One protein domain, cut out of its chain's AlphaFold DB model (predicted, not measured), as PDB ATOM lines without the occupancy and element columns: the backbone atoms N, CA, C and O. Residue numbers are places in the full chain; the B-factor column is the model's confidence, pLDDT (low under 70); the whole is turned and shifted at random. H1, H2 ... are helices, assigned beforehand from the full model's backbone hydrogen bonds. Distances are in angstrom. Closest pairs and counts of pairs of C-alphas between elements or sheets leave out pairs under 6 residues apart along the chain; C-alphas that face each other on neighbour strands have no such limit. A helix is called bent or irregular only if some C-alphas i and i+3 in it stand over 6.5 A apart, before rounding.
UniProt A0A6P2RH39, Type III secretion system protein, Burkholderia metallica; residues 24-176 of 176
ATOM      1  N   ASP A  24      26.807  -3.698  -7.698       85.69
ATOM      2  CA  ASP A  24      27.904  -3.022  -7.018       85.69
ATOM      3  C   ASP A  24      27.380  -1.803  -6.248       85.69
ATOM      4  O   ASP A  24      27.137  -0.742  -6.822       85.69
ATOM      5  N   VAL A  25      27.211  -1.942  -4.931       82.62
ATOM      6  CA  VAL A  25      26.788  -0.835  -4.054       82.62
ATOM      7  C   VAL A  25      27.805   0.310  -4.005       82.62
ATOM      8  O   VAL A  25      27.425   1.410  -3.619       82.62
ATOM      9  N   ALA A  26      29.071   0.093  -4.381       89.31
ATOM     10  CA  ALA A  26      30.066   1.163  -4.428       89.31
ATOM     11  C   ALA A  26      29.841   2.100  -5.624       89.31
ATOM     12  O   ALA A  26      30.282   3.248  -5.597       89.31
ATOM     13  N   ASN A  27      29.111   1.651  -6.650       91.94
ATOM     14  CA  ASN A  27      28.766   2.457  -7.812       91.94
ATOM     15  C   ASN A  27      27.570   3.388  -7.498       91.94
ATOM     16  O   ASN A  27      26.453   2.903  -7.276       91.94
ATOM     17  N   PRO A  28      27.734   4.728  -7.530       92.50
ATOM     18  CA  PRO A  28      26.635   5.670  -7.300       92.50
ATOM     19  C   PRO A  28      25.436   5.451  -8.235       92.50
ATOM     20  O   PRO A  28      24.288   5.500  -7.796       92.50
ATOM     21  N   CYS A  29      25.668   5.117  -9.506       93.44
ATOM     22  CA  CYS A  29      24.586   4.842 -10.450       93.44
ATOM     23  C   CYS A  29      23.802   3.577 -10.078       93.44
ATOM     24  O   CYS A  29      22.586   3.540 -10.251       93.44
ATOM     25  N   ALA A  30      24.460   2.557  -9.515       93.50
ATOM     26  CA  ALA A  30      23.760   1.383  -9.003       93.50
ATOM     27  C   ALA A  30      22.893   1.749  -7.793       93.50
ATOM     28  O   ALA A  30      21.732   1.342  -7.727       93.50
ATOM     29  N   ARG A  31      23.412   2.571  -6.870       94.81
ATOM     30  CA  ARG A  31      22.688   3.016  -5.667       94.81
ATOM     31  C   ARG A  31      21.380   3.746  -5.996       94.81
ATOM     32  O   ARG A  31      20.387   3.514  -5.311       94.81
ATOM     33  N   LEU A  32      21.300   4.499  -7.099       95.25
ATOM     34  CA  LEU A  32      20.032   5.077  -7.589       95.25
ATOM     35  C   LEU A  32      18.926   4.031  -7.764       95.25
ATOM     36  O   LEU A  32      17.766   4.296  -7.454       95.25
ATOM     37  N   ALA A  33      19.261   2.813  -8.190       93.00
ATOM     38  CA  ALA A  33      18.286   1.742  -8.351       93.00
ATOM     39  C   ALA A  33      17.712   1.229  -7.020       93.00
ATOM     40  O   ALA A  33      16.781   0.425  -7.047       93.00
ATOM     41  N   LEU A  34      18.208   1.674  -5.861       92.81
ATOM     42  CA  LEU A  34      17.630   1.380  -4.544       92.81
ATOM     43  C   LEU A  34      16.527   2.365  -4.154       92.81
ATOM     44  O   LEU A  34      15.689   2.021  -3.322       92.81
ATOM     45  N   LEU A  35      16.464   3.534  -4.801       94.56
ATOM     46  CA  LEU A  35      15.422   4.521  -4.545       94.56
ATOM     47  C   LEU A  35      14.019   3.930  -4.784       94.56
ATOM     48  O   LEU A  35      13.829   3.061  -5.655       94.56
ATOM     49  N   PRO A  36      13.008   4.367  -4.011       93.25
ATOM     50  CA  PRO A  36      11.628   3.978  -4.262       93.25
ATOM     51  C   PRO A  36      11.148   4.541  -5.605       93.25
ATOM     52  O   PRO A  36      11.621   5.582  -6.059       93.25
ATOM     53  N   GLY A  37      10.156   3.885  -6.219       92.12
ATOM     54  CA  GLY A  37       9.621   4.298  -7.524       92.12
ATOM     55  C   GLY A  37       9.180   5.766  -7.557       92.12
ATOM     56  O   GLY A  37       9.509   6.474  -8.495       92.12
ATOM     57  N   ALA A  38       8.549   6.266  -6.491       92.69
ATOM     58  CA  ALA A  38       8.142   7.672  -6.407       92.69
ATOM     59  C   ALA A  38       9.325   8.661  -6.473       92.69
ATOM     60  O   ALA A  38       9.211   9.699  -7.117       92.69
ATOM     61  N   ALA A  39      10.465   8.332  -5.854       95.06
ATOM     62  CA  ALA A  39      11.665   9.165  -5.923       95.06
ATOM     63  C   ALA A  39      12.302   9.110  -7.321       95.06
ATOM     64  O   ALA A  39      12.721  10.139  -7.843       95.06
ATOM     65  N   LEU A  40      12.315   7.934  -7.958       95.62
ATOM     66  CA  LEU A  40      12.781   7.788  -9.341       95.62
ATOM     67  C   LEU A  40      11.896   8.549 -10.333       95.62
ATOM     68  O   LEU A  40      12.419   9.214 -11.217       95.62
ATOM     69  N   GLU A  41      10.575   8.510 -10.167       93.81
ATOM     70  CA  GLU A  41       9.625   9.282 -10.978       93.81
ATOM     71  C   GLU A  41       9.802  10.796 -10.778       93.81
ATOM     72  O   GLU A  41       9.731  11.570 -11.734       93.81
ATOM     73  N   GLN A  42      10.092  11.238  -9.549       95.31
ATOM     74  CA  GLN A  42      10.427  12.635  -9.276       95.31
ATOM     75  C   GLN A  42      11.735  13.045  -9.971       95.31
ATOM     76  O   GLN A  42      11.759  14.069 -10.652       95.31
ATOM     77  N   LEU A  43      12.802  12.244  -9.860       96.31
ATOM     78  CA  LEU A  43      14.064  12.501 -10.566       96.31
ATOM     79  C   LEU A  43      13.886  12.477 -12.086       96.31
ATOM     80  O   LEU A  43      14.451  13.322 -12.772       96.31
ATOM     81  N   ALA A  44      13.073  11.563 -12.614       95.75
ATOM     82  CA  ALA A  44      12.736  11.498 -14.030       95.75
ATOM     83  C   ALA A  44      12.050  12.785 -14.507       95.75
ATOM     84  O   ALA A  44      12.399  13.310 -15.562       95.75
ATOM     85  N   ALA A  45      11.121  13.344 -13.725       96.44
ATOM     86  CA  ALA A  45      10.497  14.621 -14.059       96.44
ATOM     87  C   ALA A  45      11.531  15.760 -14.141       96.44
ATOM     88  O   ALA A  45      11.520  16.517 -15.112       96.44
ATOM     89  N   TYR A  46      12.462  15.850 -13.182       97.19
ATOM     90  CA  TYR A  46      13.557  16.829 -13.235       97.19
ATOM     91  C   TYR A  46      14.495  16.594 -14.420       97.19
ATOM     92  O   TYR A  46      14.823  17.542 -15.129       97.19
ATOM     93  N   ALA A  47      14.877  15.344 -14.683       96.12
ATOM     94  CA  ALA A  47      15.713  14.980 -15.820       96.12
ATOM     95  C   ALA A  47      15.082  15.421 -17.150       96.12
ATOM     96  O   ALA A  47      15.762  16.000 -17.991       96.12
ATOM     97  N   GLY A  48      13.771  15.222 -17.314       96.19
ATOM     98  CA  GLY A  48      13.035  15.671 -18.496       96.19
ATOM     99  C   GLY A  48      12.956  17.195 -18.612       96.19
ATOM    100  O   GLY A  48      13.137  17.741 -19.699       96.19
ATOM    101  N   LEU A  49      12.716  17.897 -17.499       96.44
ATOM    102  CA  LEU A  49      12.712  19.364 -17.474       96.44
ATOM    103  C   LEU A  49      14.072  19.943 -17.881       96.44
ATOM    104  O   LEU A  49      14.127  20.924 -18.618       96.44
ATOM    105  N   LEU A  50      15.162  19.324 -17.430       95.75
ATOM    106  CA  LEU A  50      16.522  19.756 -17.745       95.75
ATOM    107  C   LEU A  50      16.912  19.433 -19.183       95.75
ATOM    108  O   LEU A  50      17.443  20.303 -19.868       95.75
ATOM    109  N   LEU A  51      16.577  18.232 -19.662       95.88
ATOM    110  CA  LEU A  51      16.766  17.828 -21.057       95.88
ATOM    111  C   LEU A  51      16.105  18.812 -22.033       95.88
ATOM    112  O   LEU A  51      16.647  19.099 -23.096       95.88
ATOM    113  N   HIS A  52      14.945  19.354 -21.660       95.88
ATOM    114  CA  HIS A  52      14.184  20.287 -22.489       95.88
ATOM    115  C   HIS A  52      14.291  21.747 -22.035       95.88
ATOM    116  O   HIS A  52      13.503  22.577 -22.487       95.88
ATOM    117  N   ARG A  53      15.257  22.090 -21.172       94.38
ATOM    118  CA  ARG A  53      15.356  23.420 -20.545       94.38
ATOM    119  C   ARG A  53      15.350  24.557 -21.561       94.38
ATOM    120  O   ARG A  53      14.617  25.523 -21.378       94.38
ATOM    121  N   LEU A  54      16.152  24.441 -22.622       92.31
ATOM    122  CA  LEU A  54      16.259  25.481 -23.651       92.31
ATOM    123  C   LEU A  54      14.923  25.696 -24.369       92.31
ATOM    124  O   LEU A  54      14.434  26.817 -24.429       92.31
ATOM    125  N   TRP A  55      14.283  24.614 -24.817       94.81
ATOM    126  CA  TRP A  55      12.975  24.697 -25.466       94.81
ATOM    127  C   TRP A  55      11.896  25.244 -24.518       94.81
ATOM    128  O   TRP A  55      11.065  26.058 -24.917       94.81
ATOM    129  N   LEU A  56      11.918  24.831 -23.247       95.12
ATOM    130  CA  LEU A  56      10.960  25.281 -22.237       95.12
ATOM    131  C   LEU A  56      11.089  26.777 -21.945       95.12
ATOM    132  O   LEU A  56      10.062  27.436 -21.808       95.12
ATOM    133  N   ARG A  57      12.305  27.333 -21.892       93.06
ATOM    134  CA  ARG A  57      12.509  28.780 -21.693       93.06
ATOM    135  C   ARG A  57      11.751  29.612 -22.726       93.06
ATOM    136  O   ARG A  57      11.081  30.571 -22.352       93.06
ATOM    137  N   ASP A  58      11.770  29.182 -23.982       93.62
ATOM    138  CA  ASP A  58      11.049  29.861 -25.059       93.62
ATOM    139  C   ASP A  58       9.543  29.554 -25.022       93.62
ATOM    140  O   ASP A  58       8.697  30.447 -25.123       93.62
ATOM    141  N   ALA A  59       9.173  28.282 -24.851       93.81
ATOM    142  CA  ALA A  59       7.784  27.833 -24.937       93.81
ATOM    143  C   ALA A  59       6.903  28.335 -23.780       93.81
ATOM    144  O   ALA A  59       5.702  28.551 -23.955       93.81
ATOM    145  N   LEU A  60       7.479  28.553 -22.594       93.81
ATOM    146  CA  LEU A  60       6.744  28.985 -21.401       93.81
ATOM    147  C   LEU A  60       6.302  30.455 -21.437       93.81
ATOM    148  O   LEU A  60       5.505  30.864 -20.587       93.81
ATOM    149  N   ALA A  61       6.725  31.228 -22.445       92.38
ATOM    150  CA  ALA A  61       6.106  32.515 -22.766       92.38
ATOM    151  C   ALA A  61       4.620  32.355 -23.146       92.38
ATOM    152  O   ALA A  61       3.803  33.251 -22.924       92.38
ATOM    153  N   VAL A  62       4.230  31.185 -23.665       94.38
ATOM    154  CA  VAL A  62       2.832  30.857 -23.951       94.38
ATOM    155  C   VAL A  62       2.125  30.450 -22.658       94.38
ATOM    156  O   VAL A  62       2.344  29.365 -22.115       94.38
ATOM    157  N   ARG A  63       1.193  31.294 -22.191       94.31
ATOM    158  CA  ARG A  63       0.462  31.107 -20.919       94.31
ATOM    159  C   ARG A  63      -0.153  29.712 -20.760       94.31
ATOM    160  O   ARG A  63      -0.108  29.162 -19.663       94.31
ATOM    161  N   ARG A  64      -0.719  29.144 -21.830       95.94
ATOM    162  CA  ARG A  64      -1.332  27.804 -21.801       95.94
ATOM    163  C   ARG A  64      -0.298  26.704 -21.551       95.94
ATOM    164  O   ARG A  64      -0.541  25.850 -20.710       95.94
ATOM    165  N   ILE A  65       0.853  26.756 -22.226       96.31
ATOM    166  CA  ILE A  65       1.952  25.800 -22.021       96.31
ATOM    167  C   ILE A  65       2.450  25.889 -20.580       96.31
ATOM    168  O   ILE A  65       2.531  24.875 -19.890       96.31
ATOM    169  N   ARG A  66       2.696  27.110 -20.091       96.06
ATOM    170  CA  ARG A  66       3.127  27.326 -18.707       96.06
ATOM    171  C   ARG A  66       2.131  26.791 -17.689       96.06
ATOM    172  O   ARG A  66       2.551  26.139 -16.738       96.06
ATOM    173  N   ALA A  67       0.839  27.048 -17.884       96.00
ATOM    174  CA  ALA A  67      -0.200  26.567 -16.985       96.00
ATOM    175  C   ALA A  67      -0.239  25.032 -16.921       96.00
ATOM    176  O   ALA A  67      -0.225  24.482 -15.824       96.00
ATOM    177  N   GLU A  68      -0.224  24.347 -18.069       96.88
ATOM    178  CA  GLU A  68      -0.266  22.877 -18.115       96.88
ATOM    179  C   GLU A  68       0.969  22.239 -17.474       96.88
ATOM    180  O   GLU A  68       0.858  21.379 -16.597       96.88
ATOM    181  N   VAL A  69       2.163  22.699 -17.860       96.81
ATOM    182  CA  VAL A  69       3.421  22.162 -17.330       96.81
ATOM    183  C   VAL A  69       3.523  22.415 -15.824       96.81
ATOM    184  O   VAL A  69       3.793  21.481 -15.070       96.81
ATOM    185  N   ALA A  70       3.233  23.633 -15.354       96.75
ATOM    186  CA  ALA A  70       3.286  23.955 -13.929       96.75
ATOM    187  C   ALA A  70       2.236  23.180 -13.114       96.75
ATOM    188  O   ALA A  70       2.541  22.726 -12.012       96.75
ATOM    189  N   ALA A  71       1.028  22.975 -13.648       96.62
ATOM    190  CA  ALA A  71      -0.024  22.228 -12.961       96.62
ATOM    191  C   ALA A  71       0.304  20.732 -12.808       96.62
ATOM    192  O   ALA A  71      -0.110  20.112 -11.830       96.62
ATOM    193  N   LYS A  72       1.023  20.134 -13.768       96.69
ATOM    194  CA  LYS A  72       1.298  18.683 -13.789       96.69
ATOM    195  C   LYS A  72       2.692  18.288 -13.305       96.69
ATOM    196  O   LYS A  72       2.871  17.145 -12.880       96.69
ATOM    197  N   LEU A  73       3.675  19.181 -13.395       95.81
ATOM    198  CA  LEU A  73       5.057  18.938 -12.956       95.81
ATOM    199  C   LEU A  73       5.448  19.768 -11.728       95.81
ATOM    200  O   LEU A  73       6.402  19.411 -11.046       95.81
ATOM    201  N   GLY A  74       4.674  20.805 -11.401       96.19
ATOM    202  CA  GLY A  74       4.902  21.682 -10.258       96.19
ATOM    203  C   GLY A  74       5.627  22.967 -10.653       96.19
ATOM    204  O   GLY A  74       6.631  22.941 -11.363       96.19
ATOM    205  N   ALA A  75       5.130  24.106 -10.165       94.62
ATOM    206  CA  ALA A  75       5.744  25.412 -10.410       94.62
ATOM    207  C   ALA A  75       7.157  25.513  -9.812       94.62
ATOM    208  O   ALA A  75       8.069  25.983 -10.480       94.62
ATOM    209  N   ASP A  76       7.345  24.997  -8.597       95.31
ATOM    210  CA  ASP A  76       8.642  24.946  -7.912       95.31
ATOM    211  C   ASP A  76       9.657  24.044  -8.646       95.31
ATOM    212  O   ASP A  76      10.834  24.380  -8.783       95.31
ATOM    213  N   ALA A  77       9.202  22.922  -9.213       95.31
ATOM    214  CA  ALA A  77      10.060  22.071 -10.036       95.31
ATOM    215  C   ALA A  77      10.535  22.798 -11.303       95.31
ATOM    216  O   ALA A  77      11.703  22.697 -11.685       95.31
ATOM    217  N   LEU A  78       9.627  23.556 -11.920       95.50
ATOM    218  CA  LEU A  78       9.904  24.368 -13.096       95.50
ATOM    219  C   LEU A  78      10.912  25.478 -12.777       95.50
ATOM    220  O   LEU A  78      11.901  25.623 -13.486       95.50
ATOM    221  N   GLU A  79      10.702  26.214 -11.687       95.06
ATOM    222  CA  GLU A  79      11.615  27.265 -11.229       95.06
ATOM    223  C   GLU A  79      13.019  26.710 -10.963       95.06
ATOM    224  O   GLU A  79      14.006  27.230 -11.488       95.06
ATOM    225  N   LEU A  80      13.124  25.601 -10.223       95.00
ATOM    226  CA  LEU A  80      14.420  24.990  -9.949       95.00
ATOM    227  C   LEU A  80      15.130  24.542 -11.232       95.00
ATOM    228  O   LEU A  80      16.317  24.821 -11.391       95.00
ATOM    229  N   ALA A  81      14.427  23.886 -12.158       94.69
ATOM    230  CA  ALA A  81      15.038  23.389 -13.390       94.69
ATOM    231  C   ALA A  81      15.457  24.512 -14.356       94.69
ATOM    232  O   ALA A  81      16.475  24.393 -15.039       94.69
ATOM    233  N   LEU A  82      14.686  25.599 -14.435       93.31
ATOM    234  CA  LEU A  82      14.927  26.666 -15.407       93.31
ATOM    235  C   LEU A  82      15.885  27.739 -14.900       93.31
ATOM    236  O   LEU A  82      16.694  28.233 -15.695       93.31
ATOM    237  N   GLU A  83      15.845  28.054 -13.608       93.56
ATOM    238  CA  GLU A  83      16.567  29.193 -13.036       93.56
ATOM    239  C   GLU A  83      17.762  28.769 -12.184       93.56
ATOM    240  O   GLU A  83      18.828  29.368 -12.289       93.56
ATOM    241  N   ARG A  84      17.620  27.715 -11.371       94.44
ATOM    242  CA  ARG A  84      18.631  27.358 -10.358       94.44
ATOM    243  C   ARG A  84      19.585  26.254 -10.792       94.44
ATOM    244  O   ARG A  84      20.728  26.234 -10.350       94.44
ATOM    245  N   ALA A  85      19.117  25.326 -11.619       93.44
ATOM    246  CA  ALA A  85      19.921  24.185 -12.020       93.44
ATOM    247  C   ALA A  85      21.149  24.612 -12.836       93.44
ATOM    248  O   ALA A  85      21.035  25.511 -13.684       93.44
ATOM    249  N   PRO A  86      22.298  23.935 -12.658       92.31
ATOM    250  CA  PRO A  86      23.407  24.010 -13.600       92.31
ATOM    251  C   PRO A  86      22.959  23.678 -15.030       92.31
ATOM    252  O   PRO A  86      21.931  23.031 -15.251       92.31
ATOM    253  N   GLU A  87      23.701  24.159 -16.023       87.19
ATOM    254  CA  GLU A  87      23.394  23.865 -17.422       87.19
ATOM    255  C   GLU A  87      23.634  22.383 -17.746       87.19
ATOM    256  O   GLU A  87      24.659  21.805 -17.383       87.19
ATOM    257  N   PHE A  88      22.690  21.784 -18.474       87.19
ATOM    258  CA  PHE A  88      22.806  20.445 -19.038       87.19
ATOM    259  C   PHE A  88      22.655  20.540 -20.556       87.19
ATOM    260  O   PHE A  88      21.544  20.613 -21.075       87.19
ATOM    261  N   GLY A  89      23.793  20.612 -21.246       82.44
ATOM    262  CA  GLY A  89      23.865  20.843 -22.692       82.44
ATOM    263  C   GLY A  89      24.408  19.662 -23.498       82.44
ATOM    264  O   GLY A  89      24.426  19.728 -24.724       82.44
ATOM    265  N   ALA A  90      24.852  18.574 -22.855       81.88
ATOM    266  CA  ALA A  90      25.438  17.440 -23.578       81.88
ATOM    267  C   ALA A  90      24.419  16.609 -24.377       81.88
ATOM    268  O   ALA A  90      24.817  15.770 -25.189       81.88
ATOM    269  N   LEU A  91      23.121  16.843 -24.176       87.12
ATOM    270  CA  LEU A  91      22.037  16.288 -24.977       87.12
ATOM    271  C   LEU A  91      21.083  17.401 -25.388       87.12
ATOM    272  O   LEU A  91      20.746  18.269 -24.589       87.12
ATOM    273  N   THR A  92      20.613  17.334 -26.627       78.06
ATOM    274  CA  THR A  92      19.556  18.205 -27.134       78.06
ATOM    275  C   THR A  92      18.415  17.354 -27.655       78.06
ATOM    276  O   THR A  92      18.608  16.427 -28.437       78.06
ATOM    277  N   ASP A  93      17.212  17.664 -27.189       87.88
ATOM    278  CA  ASP A  93      15.979  17.030 -27.628       87.88
ATOM    279  C   ASP A  93      14.865  18.085 -27.586       87.88
ATOM    280  O   ASP A  93      14.850  18.970 -26.724       87.88
ATOM    281  N   THR A  94      13.944  18.022 -28.540       91.69
ATOM    282  CA  THR A  94      12.932  19.058 -28.756       91.69
ATOM    283  C   THR A  94      11.526  18.533 -28.515       91.69
ATOM    284  O   THR A  94      11.190  17.414 -28.900       91.69
ATOM    285  N   LEU A  95      10.689  19.376 -27.907       95.44
ATOM    286  CA  LEU A  95       9.258  19.129 -27.723       95.44
ATOM    287  C   LEU A  95       8.403  19.848 -28.773       95.44
ATOM    288  O   LEU A  95       7.179  19.891 -28.651       95.44
ATOM    289  N   GLU A  96       9.028  20.387 -29.822       95.62
ATOM    290  CA  GLU A  96       8.344  21.135 -30.877       95.62
ATOM    291  C   GLU A  96       7.110  20.432 -31.469       95.62
ATOM    292  O   GLU A  96       6.085  21.102 -31.610       95.62
ATOM    293  N   PRO A  97       7.117  19.104 -31.726       95.38
ATOM    294  CA  PRO A  97       5.940  18.410 -32.254       95.38
ATOM    295  C   PRO A  97       4.683  18.532 -31.378       95.38
ATOM    296  O   PRO A  97       3.569  18.454 -31.888       95.38
ATOM    297  N   TRP A  98       4.845  18.762 -30.071       94.88
ATOM    298  CA  TRP A  98       3.749  18.889 -29.106       94.88
ATOM    299  C   TRP A  98       3.412  20.342 -28.767       94.88
ATOM    300  O   TRP A  98       2.568  20.589 -27.908       94.88
ATOM    301  N   ARG A  99       4.014  21.334 -29.441       93.81
ATOM    302  CA  ARG A  99       3.726  22.756 -29.180       93.81
ATOM    303  C   ARG A  99       2.234  23.081 -29.332       93.81
ATOM    304  O   ARG A  99       1.695  23.873 -28.560       93.81
ATOM    305  N   ALA A 100       1.570  22.458 -30.306       94.31
ATOM    306  CA  ALA A 100       0.140  22.629 -30.563       94.31
ATOM    307  C   ALA A 100      -0.769  21.853 -29.588       94.31
ATOM    308  O   ALA A 100      -1.962  22.149 -29.513       94.31
ATOM    309  N   ASP A 101      -0.216  20.917 -28.806       96.44
ATOM    310  CA  ASP A 101      -0.937  20.141 -27.793       96.44
ATOM    311  C   ASP A 101      -0.256  20.228 -26.412       96.44
ATOM    312  O   ASP A 101       0.436  19.303 -25.969       96.44
ATOM    313  N   PRO A 102      -0.465  21.338 -25.677       94.56
ATOM    314  CA  PRO A 102       0.161  21.533 -24.375       94.56
ATOM    315  C   PRO A 102      -0.186  20.469 -23.325       94.56
ATOM    316  O   PRO A 102       0.578  20.285 -22.379       94.56
ATOM    317  N   ALA A 103      -1.315  19.767 -23.475       96.44
ATOM    318  CA  ALA A 103      -1.750  18.749 -22.522       96.44
ATOM    319  C   ALA A 103      -0.880  17.480 -22.583       96.44
ATOM    320  O   ALA A 103      -0.748  16.778 -21.578       96.44
ATOM    321  N   ALA A 104      -0.247  17.204 -23.728       96.44
ATOM    322  CA  ALA A 104       0.666  16.075 -23.899       96.44
ATOM    323  C   ALA A 104       2.065  16.326 -23.305       96.44
ATOM    324  O   ALA A 104       2.770  15.374 -22.953       96.44
ATOM    325  N   LEU A 105       2.472  17.593 -23.153       97.00
ATOM    326  CA  LEU A 105       3.833  17.961 -22.744       97.00
ATOM    327  C   LEU A 105       4.271  17.329 -21.414       97.00
ATOM    328  O   LEU A 105       5.364  16.765 -21.378       97.00
ATOM    329  N   PRO A 106       3.472  17.340 -20.325       96.50
ATOM    330  CA  PRO A 106       3.910  16.762 -19.055       96.50
ATOM    331  C   PRO A 106       4.194  15.261 -19.142       96.50
ATOM    332  O   PRO A 106       5.143  14.778 -18.525       96.50
ATOM    333  N   ALA A 107       3.385  14.527 -19.912       95.06
ATOM    334  CA  ALA A 107       3.588  13.099 -20.121       95.06
ATOM    335  C   ALA A 107       4.869  12.845 -20.924       95.06
ATOM    336  O   ALA A 107       5.673  11.998 -20.536       95.06
ATOM    337  N   MET A 108       5.102  13.628 -21.982       96.12
ATOM    338  CA  MET A 108       6.299  13.504 -22.814       96.12
ATOM    339  C   MET A 108       7.582  13.851 -22.045       96.12
ATOM    340  O   MET A 108       8.564  13.113 -22.118       96.12
ATOM    341  N   ILE A 109       7.558  14.917 -21.238       96.75
ATOM    342  CA  ILE A 109       8.681  15.313 -20.375       96.75
ATOM    343  C   ILE A 109       9.038  14.181 -19.403       96.75
ATOM    344  O   ILE A 109      10.209  13.824 -19.281       96.75
ATOM    345  N   ARG A 110       8.042  13.575 -18.742       96.00
ATOM    346  CA  ARG A 110       8.271  12.447 -17.822       96.00
ATOM    347  C   ARG A 110       8.799  11.213 -18.543       96.00
ATOM    348  O   ARG A 110       9.740  10.601 -18.054       96.00
ATOM    349  N   ALA A 111       8.224  10.860 -19.692       95.12
ATOM    350  CA  ALA A 111       8.646   9.693 -20.461       95.12
ATOM    351  C   ALA A 111      10.117   9.809 -20.888       95.12
ATOM    352  O   ALA A 111      10.918   8.909 -20.638       95.12
ATOM    353  N   ARG A 112      10.498  10.957 -21.455       96.06
ATOM    354  CA  ARG A 112      11.869  11.217 -21.912       96.06
ATOM    355  C   ARG A 112      12.852  11.334 -20.756       96.06
ATOM    356  O   ARG A 112      13.919  10.729 -20.799       96.06
ATOM    357  N   GLY A 113      12.470  12.026 -19.686       96.56
ATOM    358  CA  GLY A 113      13.272  12.106 -18.469       96.56
ATOM    359  C   GLY A 113      13.465  10.753 -17.778       96.56
ATOM    360  O   GLY A 113      14.567  10.439 -17.333       96.56
ATOM    361  N   GLY A 114      12.430   9.911 -17.753       96.50
ATOM    362  CA  GLY A 114      12.496   8.544 -17.235       96.50
ATOM    363  C   GLY A 114      13.399   7.651 -18.079       96.50
ATOM    364  O   GLY A 114      14.220   6.920 -17.531       96.50
ATOM    365  N   ARG A 115      13.326   7.768 -19.408       96.19
ATOM    366  CA  ARG A 115      14.216   7.058 -20.332       96.19
ATOM    367  C   ARG A 115      15.675   7.494 -20.186       96.19
ATOM    368  O   ARG A 115      16.554   6.638 -20.146       96.19
ATOM    369  N   LEU A 116      15.926   8.797 -20.052       96.44
ATOM    370  CA  LEU A 116      17.254   9.352 -19.776       96.44
ATOM    371  C   LEU A 116      17.816   8.815 -18.452       96.44
ATOM    372  O   LEU A 116      18.940   8.316 -18.408       96.44
ATOM    373  N   LEU A 117      17.016   8.859 -17.385       97.25
ATOM    374  CA  LEU A 117      17.418   8.365 -16.070       97.25
ATOM    375  C   LEU A 117      17.653   6.847 -16.070       97.25
ATOM    376  O   LEU A 117      18.618   6.373 -15.474       97.25
ATOM    377  N   ALA A 118      16.806   6.077 -16.754       96.25
ATOM    378  CA  ALA A 118      16.967   4.632 -16.883       96.25
ATOM    379  C   ALA A 118      18.238   4.255 -17.660       96.25
ATOM    380  O   ALA A 118      18.924   3.314 -17.262       96.25
ATOM    381  N   ASP A 119      18.571   4.987 -18.728       95.56
ATOM    382  CA  ASP A 119      19.815   4.794 -19.483       95.56
ATOM    383  C   ASP A 119      21.050   5.135 -18.633       95.56
ATOM    384  O   ASP A 119      22.001   4.358 -18.563       95.56
ATOM    385  N   PHE A 120      20.993   6.245 -17.890       96.88
ATOM    386  CA  PHE A 120      22.049   6.644 -16.959       96.88
ATOM    387  C   PHE A 120      22.312   5.591 -15.873       96.88
ATOM    388  O   PHE A 120      23.453   5.174 -15.672       96.88
ATOM    389  N   ILE A 121      21.258   5.111 -15.205       96.06
ATOM    390  CA  ILE A 121      21.355   4.058 -14.183       96.06
ATOM    391  C   ILE A 121      21.828   2.738 -14.806       96.06
ATOM    392  O   ILE A 121      22.592   1.991 -14.193       96.06
ATOM    393  N   GLY A 122      21.396   2.447 -16.034       93.75
ATOM    394  CA  GLY A 122      21.738   1.222 -16.748       93.75
ATOM    395  C   GLY A 122      23.232   1.050 -17.025       93.75
ATOM    396  O   GLY A 122      23.692  -0.084 -17.141       93.75
ATOM    397  N   ALA A 123      24.009   2.138 -17.032       93.00
ATOM    398  CA  ALA A 123      25.466   2.089 -17.156       93.00
ATOM    399  C   ALA A 123      26.158   1.333 -16.003       93.00
ATOM    400  O   ALA A 123      27.301   0.913 -16.154       93.00
ATOM    401  N   ALA A 124      25.470   1.119 -14.874       92.44
ATOM    402  CA  ALA A 124      25.958   0.283 -13.777       92.44
ATOM    403  C   ALA A 124      25.902  -1.231 -14.071       92.44
ATOM    404  O   ALA A 124      26.407  -2.017 -13.277       92.44
ATOM    405  N   GLY A 125      25.289  -1.645 -15.186       91.19
ATOM    406  CA  GLY A 125      25.260  -3.031 -15.647       91.19
ATOM    407  C   GLY A 125      23.852  -3.580 -15.878       91.19
ATOM    408  O   GLY A 125      22.847  -3.080 -15.366       91.19
ATOM    409  N   ASP A 126      23.774  -4.674 -16.637       88.62
ATOM    410  CA  ASP A 126      22.518  -5.272 -17.111       88.62
ATOM    411  C   ASP A 126      21.543  -5.657 -15.991       88.62
ATOM    412  O   ASP A 126      20.320  -5.550 -16.143       88.62
ATOM    413  N   ALA A 127      22.070  -6.146 -14.868       87.31
ATOM    414  CA  ALA A 127      21.272  -6.577 -13.727       87.31
ATOM    415  C   ALA A 127      20.566  -5.397 -13.040       87.31
ATOM    416  O   ALA A 127      19.413  -5.539 -12.614       87.31
ATOM    417  N   VAL A 128      21.250  -4.253 -12.957       90.88
ATOM    418  CA  VAL A 128      20.715  -2.988 -12.450       90.88
ATOM    419  C   VAL A 128      19.720  -2.429 -13.460       90.88
ATOM    420  O   VAL A 128      18.558  -2.227 -13.112       90.88
ATOM    421  N   ALA A 129      20.122  -2.298 -14.728       90.75
ATOM    422  CA  ALA A 129      19.297  -1.748 -15.801       90.75
ATOM    423  C   ALA A 129      17.905  -2.400 -15.868       90.75
ATOM    424  O   ALA A 129      16.879  -1.717 -15.880       90.75
ATOM    425  N   ARG A 130      17.851  -3.739 -15.861       88.69
ATOM    426  CA  ARG A 130      16.585  -4.482 -15.942       88.69
ATOM    427  C   ARG A 130      15.693  -4.272 -14.727       88.69
ATOM    428  O   ARG A 130      14.486  -4.154 -14.891       88.69
ATOM    429  N   ARG A 131      16.259  -4.216 -13.518       89.19
ATOM    430  CA  ARG A 131      15.476  -3.996 -12.292       89.19
ATOM    431  C   ARG A 131      14.967  -2.569 -12.188       89.19
ATOM    432  O   ARG A 131      13.829  -2.372 -11.775       89.19
ATOM    433  N   THR A 132      15.785  -1.596 -12.572       90.25
ATOM    434  CA  THR A 132      15.401  -0.185 -12.552       90.25
ATOM    435  C   THR A 132      14.247   0.080 -13.511       90.25
ATOM    436  O   THR A 132      13.295   0.746 -13.121       90.25
ATOM    437  N   ARG A 133      14.254  -0.509 -14.717       89.75
ATOM    438  CA  ARG A 133      13.134  -0.377 -15.671       89.75
ATOM    439  C   ARG A 133      11.785  -0.805 -15.086       89.75
ATOM    440  O   ARG A 133      10.787  -0.147 -15.337       89.75
ATOM    441  N   LEU A 134      11.755  -1.826 -14.224       89.56
ATOM    442  CA  LEU A 134      10.521  -2.275 -13.554       89.56
ATOM    443  C   LEU A 134       9.945  -1.254 -12.558       89.56
ATOM    444  O   LEU A 134       8.830  -1.445 -12.074       89.56
ATOM    445  N   LYS A 135      10.702  -0.208 -12.211       91.06
ATOM    446  CA  LYS A 135      10.275   0.853 -11.292       91.06
ATOM    447  C   LYS A 135       9.681   2.072 -11.996       91.06
ATOM    448  O   LYS A 135       9.109   2.909 -11.305       91.06
ATOM    449  N   PHE A 136       9.821   2.164 -13.315       89.56
ATOM    450  CA  PHE A 136       9.292   3.263 -14.116       89.56
ATOM    451  C   PHE A 136       7.977   2.885 -14.792       89.56
ATOM    452  O   PHE A 136       7.664   1.707 -14.999       89.56
ATOM    453  N   HIS A 137       7.213   3.898 -15.192       85.81
ATOM    454  CA  HIS A 137       6.098   3.692 -16.106       85.81
ATOM    455  C   HIS A 137       6.579   3.121 -17.455       85.81
ATOM    456  O   HIS A 137       7.527   3.630 -18.046       85.81
ATOM    457  N   ARG A 138       5.878   2.111 -17.990       83.69
ATOM    458  CA  ARG A 138       6.295   1.342 -19.189       83.69
ATOM    459  C   ARG A 138       6.531   2.181 -20.448       83.69
ATOM    460  O   ARG A 138       7.252   1.743 -21.328       83.69
ATOM    461  N   VAL A 139       5.966   3.387 -20.503       87.19
ATOM    462  CA  VAL A 139       6.141   4.344 -21.613       87.19
ATOM    463  C   VAL A 139       7.614   4.684 -21.884       87.19
ATOM    464  O   VAL A 139       7.960   5.093 -22.985       87.19
ATOM    465  N   ILE A 140       8.510   4.511 -20.901       88.00
ATOM    466  CA  ILE A 140       9.947   4.749 -21.110       88.00
ATOM    467  C   ILE A 140      10.583   3.750 -22.090       88.00
ATOM    468  O   ILE A 140      11.651   4.041 -22.625       88.00
ATOM    469  N   ASP A 141       9.944   2.597 -22.308       86.69
ATOM    470  CA  ASP A 141      10.425   1.521 -23.179       86.69
ATOM    471  C   ASP A 141       9.880   1.635 -24.619       86.69
ATOM    472  O   ASP A 141      10.236   0.817 -25.467       86.69
ATOM    473  N   ASP A 142       9.035   2.634 -24.915       89.25
ATOM    474  CA  ASP A 142       8.424   2.822 -26.244       89.25
ATOM    475  C   ASP A 142       9.439   3.296 -27.307       89.25
ATOM    476  O   ASP A 142       9.217   3.138 -28.507       89.25
ATOM    477  N   GLU A 143      10.574   3.855 -26.878       89.94
ATOM    478  CA  GLU A 143      11.657   4.316 -27.750       89.94
ATOM    479  C   GLU A 143      13.018   3.795 -27.265       89.94
ATOM    480  O   GLU A 143      13.191   3.388 -26.114       89.94
ATOM    481  N   ALA A 144      14.017   3.844 -28.152       90.69
ATOM    482  CA  ALA A 144      15.378   3.434 -27.827       90.69
ATOM    483  C   ALA A 144      15.994   4.290 -26.695       90.69
ATOM    484  O   ALA A 144      15.682   5.481 -26.582       90.69
ATOM    485  N   PRO A 145      16.899   3.721 -25.871       92.06
ATOM    486  CA  PRO A 145      17.664   4.488 -24.888       92.06
ATOM    487  C   PRO A 145      18.461   5.629 -25.535       92.06
ATOM    488  O   PRO A 145      18.772   5.581 -26.722       92.06
ATOM    489  N   TYR A 146      18.850   6.628 -24.737       93.50
ATOM    490  CA  TYR A 146      19.652   7.758 -25.224       93.50
ATOM    491  C   TYR A 146      21.092   7.373 -25.606       93.50
ATOM    492  O   TYR A 146      21.755   8.143 -26.297       93.50
ATOM    493  N   TRP A 147      21.563   6.196 -25.176       93.75
ATOM    494  CA  TRP A 147      22.924   5.697 -25.375       93.75
ATOM    495  C   TRP A 147      23.977   6.735 -25.001       93.75
ATOM    496  O   TRP A 147      24.871   7.050 -25.790       93.75
ATOM    497  N   LEU A 148      23.863   7.267 -23.779       94.88
ATOM    498  CA  LEU A 148      24.772   8.301 -23.294       94.88
ATOM    499  C   LEU A 148      26.232   7.892 -23.517       94.88
ATOM    500  O   LEU A 148      26.643   6.775 -23.196       94.88
ATOM    501  N   ASN A 149      27.049   8.796 -24.040       94.69
ATOM    502  CA  ASN A 149      28.494   8.616 -24.035       94.69
ATOM    503  C   ASN A 149      29.069   8.955 -22.645       94.69
ATOM    504  O   ASN A 149      28.347   9.336 -21.721       94.69
ATOM    505  N   ARG A 150      30.384   8.786 -22.463       94.12
ATOM    506  CA  ARG A 150      31.034   9.047 -21.169       94.12
ATOM    507  C   ARG A 150      30.861  10.498 -20.711       94.12
ATOM    508  O   ARG A 150      30.410  10.706 -19.597       94.12
ATOM    509  N   ALA A 151      31.134  11.473 -21.575       93.88
ATOM    510  CA  ALA A 151      31.032  12.890 -21.225       93.88
ATOM    511  C   ALA A 151      29.595  13.302 -20.856       93.88
ATOM    512  O   ALA A 151      29.382  14.023 -19.886       93.88
ATOM    513  N   GLN A 152      28.600  12.793 -21.589       95.44
ATOM    514  CA  GLN A 152      27.180  13.000 -21.283       95.44
ATOM    515  C   GLN A 152      26.794  12.422 -19.921       95.44
ATOM    516  O   GLN A 152      26.071  13.067 -19.164       95.44
ATOM    517  N   ARG A 153      27.281  11.216 -19.599       95.88
ATOM    518  CA  ARG A 153      27.062  10.601 -18.285       95.88
ATOM    519  C   ARG A 153      27.729  11.385 -17.172       95.88
ATOM    520  O   ARG A 153      27.094  11.570 -16.144       95.88
ATOM    521  N   ASP A 154      28.960  11.837 -17.374       95.00
ATOM    522  CA  ASP A 154      29.701  12.585 -16.362       95.00
ATOM    523  C   ASP A 154      28.961  13.897 -16.034       95.00
ATOM    524  O   ASP A 154      28.632  14.131 -14.874       95.00
ATOM    525  N   GLN A 155      28.545  14.674 -17.049       95.19
ATOM    526  CA  GLN A 155      27.770  15.905 -16.827       95.19
ATOM    527  C   GLN A 155      26.410  15.637 -16.163       95.19
ATOM    528  O   GLN A 155      26.006  16.348 -15.242       95.19
ATOM    529  N   PHE A 156      25.671  14.623 -16.627       96.50
ATOM    530  CA  PHE A 156      24.379  14.294 -16.028       96.50
ATOM    531  C   PHE A 156      24.535  13.778 -14.591       96.50
ATOM    532  O   PHE A 156      23.713  14.094 -13.734       96.50
ATOM    533  N   GLY A 157      25.607  13.034 -14.314       96.12
ATOM    534  CA  GLY A 157      25.962  12.550 -12.987       96.12
ATOM    535  C   GLY A 157      26.299  13.681 -12.023       96.12
ATOM    536  O   GLY A 157      25.771  13.689 -10.915       96.12
ATOM    537  N   GLU A 158      27.092  14.669 -12.445       94.94
ATOM    538  CA  GLU A 158      27.354  15.875 -11.648       94.94
ATOM    539  C   GLU A 158      26.050  16.582 -11.277       94.94
ATOM    540  O   GLU A 158      25.796  16.851 -10.105       94.94
ATOM    541  N   LEU A 159      25.170  16.807 -12.253       95.62
ATOM    542  CA  LEU A 159      23.882  17.436 -11.995       95.62
ATOM    543  C   LEU A 159      22.994  16.586 -11.066       95.62
ATOM    544  O   LEU A 159      22.286  17.123 -10.213       95.62
ATOM    545  N   MET A 160      23.013  15.262 -11.218       95.88
ATOM    546  CA  MET A 160      22.206  14.354 -10.408       95.88
ATOM    547  C   MET A 160      22.668  14.347  -8.949       95.88
ATOM    548  O   MET A 160      21.863  14.568  -8.044       95.88
ATOM    549  N   PHE A 161      23.958  14.092  -8.729       96.12
ATOM    550  CA  PHE A 161      24.519  13.827  -7.408       96.12
ATOM    551  C   PHE A 161      24.902  15.097  -6.653       96.12
ATOM    552  O   PHE A 161      24.767  15.128  -5.438       96.12
ATOM    553  N   LEU A 162      25.345  16.152  -7.343       95.06
ATOM    554  CA  LEU A 162      25.787  17.388  -6.685       95.06
ATOM    555  C   LEU A 162      24.680  18.437  -6.570       95.06
ATOM    556  O   LEU A 162      24.837  19.401  -5.825       95.06
ATOM    557  N   PHE A 163      23.573  18.275  -7.301       95.31
ATOM    558  CA  PHE A 163      22.487  19.253  -7.310       95.31
ATOM    559  C   PHE A 163      21.111  18.630  -7.049       95.31
ATOM    560  O   PHE A 163      20.489  18.944  -6.039       95.31
ATOM    561  N   LEU A 164      20.609  17.738  -7.912       95.81
ATOM    562  CA  LEU A 164      19.220  17.268  -7.802       95.81
ATOM    563  C   LEU A 164      18.941  16.449  -6.540       95.81
ATOM    564  O   LEU A 164      17.915  16.677  -5.898       95.81
ATOM    565  N   ILE A 165      19.803  15.489  -6.195       95.75
ATOM    566  CA  ILE A 165      19.608  14.661  -5.000       95.75
ATOM    567  C   ILE A 165      19.649  15.518  -3.724       95.75
ATOM    568  O   ILE A 165      18.651  15.475  -2.996       95.75
ATOM    569  N   PRO A 166      20.679  16.354  -3.484       94.44
ATOM    570  CA  PRO A 166      20.704  17.228  -2.313       94.44
ATOM    571  C   PRO A 166      19.486  18.160  -2.227       94.44
ATOM    572  O   PRO A 166      18.885  18.307  -1.166       94.44
ATOM    573  N   GLU A 167      19.068  18.754  -3.349       94.25
ATOM    574  CA  GLU A 167      17.980  19.741  -3.372       94.25
ATOM    575  C   GLU A 167      16.581  19.124  -3.244       94.25
ATOM    576  O   GLU A 167      15.679  19.724  -2.658       94.25
ATOM    577  N   ARG A 168      16.348  17.944  -3.836       94.50
ATOM    578  CA  ARG A 168      14.991  17.384  -4.003       94.50
ATOM    579  C   ARG A 168      14.761  16.065  -3.298       94.50
ATOM    580  O   ARG A 168      13.604  15.702  -3.082       94.50
ATOM    581  N   LEU A 169      15.827  15.374  -2.924       93.81
ATOM    582  CA  LEU A 169      15.796  14.088  -2.245       93.81
ATOM    583  C   LEU A 169      16.731  14.069  -1.029       93.81
ATOM    584  O   LEU A 169      17.294  13.026  -0.725       93.81
ATOM    585  N   ALA A 170      16.837  15.174  -0.282       90.25
ATOM    586  CA  ALA A 170      17.707  15.285   0.898       90.25
ATOM    587  C   ALA A 170      17.558  14.123   1.910       90.25
ATOM    588  O   ALA A 170      18.527  13.679   2.515       90.25
ATOM    589  N   SER A 171      16.351  13.562   2.063       91.69
ATOM    590  CA  SER A 171      16.105  12.387   2.926       91.69
ATOM    591  C   SER A 171      16.772  11.085   2.448       91.69
ATOM    592  O   SER A 171      16.886  10.133   3.221       91.69
ATOM    593  N   TRP A 172      17.213  11.041   1.192       92.50
ATOM    594  CA  TRP A 172      17.919   9.935   0.544       92.50
ATOM    595  C   TRP A 172      19.381  10.265   0.239       92.50
ATOM    596  O   TRP A 172      20.076   9.411  -0.301       92.50
ATOM    597  N   ASP A 173      19.854  11.464   0.579       89.44
ATOM    598  CA  ASP A 173      21.213  11.924   0.272       89.44
ATOM    599  C   ASP A 173      22.287  11.043   0.924       89.44
ATOM    600  O   ASP A 173      23.301  10.753   0.311       89.44
ATOM    601  N   TRP A 174      21.999  10.471   2.102       90.44
ATOM    602  CA  TRP A 174      22.860   9.489   2.783       90.44
ATOM    603  C   TRP A 174      23.228   8.268   1.925       90.44
ATOM    604  O   TRP A 174      24.148   7.522   2.265       90.44
ATOM    605  N   LEU A 175      22.474   8.017   0.852       90.94
ATOM    606  CA  LEU A 175      22.735   6.941  -0.086       90.94
ATOM    607  C   LEU A 175      23.852   7.286  -1.080       90.94
ATOM    608  O   LEU A 175      24.281   6.366  -1.767       90.94
ATOM    609  N   PHE A 176      24.335   8.531  -1.177       90.50
ATOM    610  CA  PHE A 176      25.296   8.982  -2.193       90.50
ATOM    611  C   PHE A 176      26.581   9.518  -1.577       90.50
ATOM    612  O   PHE A 176      27.631   8.998  -2.030       90.50
TER     613      PHE A 176
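AT A GLANCE: This is residues 24 to 176 of the 176 residues of the protein "Type III secretion system protein" of Burkholderia metallica (UniProt A0A6P2RH39). Two long helices, H2 and H6, cross nearly at right angles in the middle, and shorter helices gather round them: H3, H4 and H5 towards one end of the long axis, H1 and H7 by the last residues of H6 towards the other, and H8 on H6. H9 runs past one side of this crossed pair, and the short H10 turns back from its end. The printed part has 153 residues with ten named helices, H1 to H10 in order along the chain, and no named strand; its class is all helix, its helix packing mostly crossed. It is compact, with a radius of gyration of the C-alphas of 14.7 A, and only just elongated, spanning 46 by 30 by 28 A.

IN THESE COORDINATES: H1, residues 28 to 32, begins at C-alpha 28 (26.635, 5.670, -7.300). H2, residues 37 to 51, is 20.4 A long. H3 holds residues 53 to 59, H4 63 to 73 over 15.3 A, and H5 75 to 84 over 13.0 A. H6, residues 105 to 122, measures 25.2 A from C-alpha 105 (3.833, 17.961, -22.744). H7 holds residues 126 to 133 and H8 138 to 141. H9, residues 150 to 168, is 24.9 A long, has a kink of 31 degrees near residue 161 and is only just irregular, C-alphas 162 and 165 being 7.0 A apart. H10, residues 170 to 175, is irregular, with C-alphas 171 and 174 7.4 A apart; it ends at C-alpha 175 (22.735, 6.941, -0.086).

HOW THE PARTS SIT: H6 is the hub, touching five helices. With residues 109 to 117 alone it touches H2, about perpendicular at 74 degrees; their closest C-alphas, Gly 48 and Gly 113, are 3.6 A apart. H6 and H7 form a helical hairpin at a shallow tilt of 20 degrees, closest at C-alphas Gly 122 and Ala 129, 4.0 A. H6 also touches H1 (Cys 29 to Ile 121, 5.0 A between closest C-alphas), H4 (Val 69 to Pro 106, 5.7 A) and H8 (Arg 115 to Ile 140, 4.9 A). H2, with residues 46 to 50 alone, touches H5, closest at C-alphas Leu 50 and Ala 81, 5.9 A. H3 and H5 only just touch, with 3 pairs of C-alphas within 8 A, the closest being Arg 53 and Leu 82, 6.1 A. H9 and H10 touch only at the corner, and only just, with 3 such pairs, the closest being Pro 166 and Asp 173, 5.9 A. Every O i to N i+4 pair is within hydrogen-bond range in H1, H2, H4, H5 and H6, but 2 of 3 in H3, 3 of 4 in H7, 13 of 15 in H9 and 0 of 2 in H10, which has 2 of 3 O i to N i+3 pairs within range; H8 is too short for an i+4 pair.

THE WHOLE: The two C-alphas farthest apart, Asp 24 and Arg 63, are 45.9 A apart. The printed part has no cut. The link from H5 to H6, residues 85 to 104, is long. The mean pLDDT of the printed part is 93.3, and no printed residue is under 70.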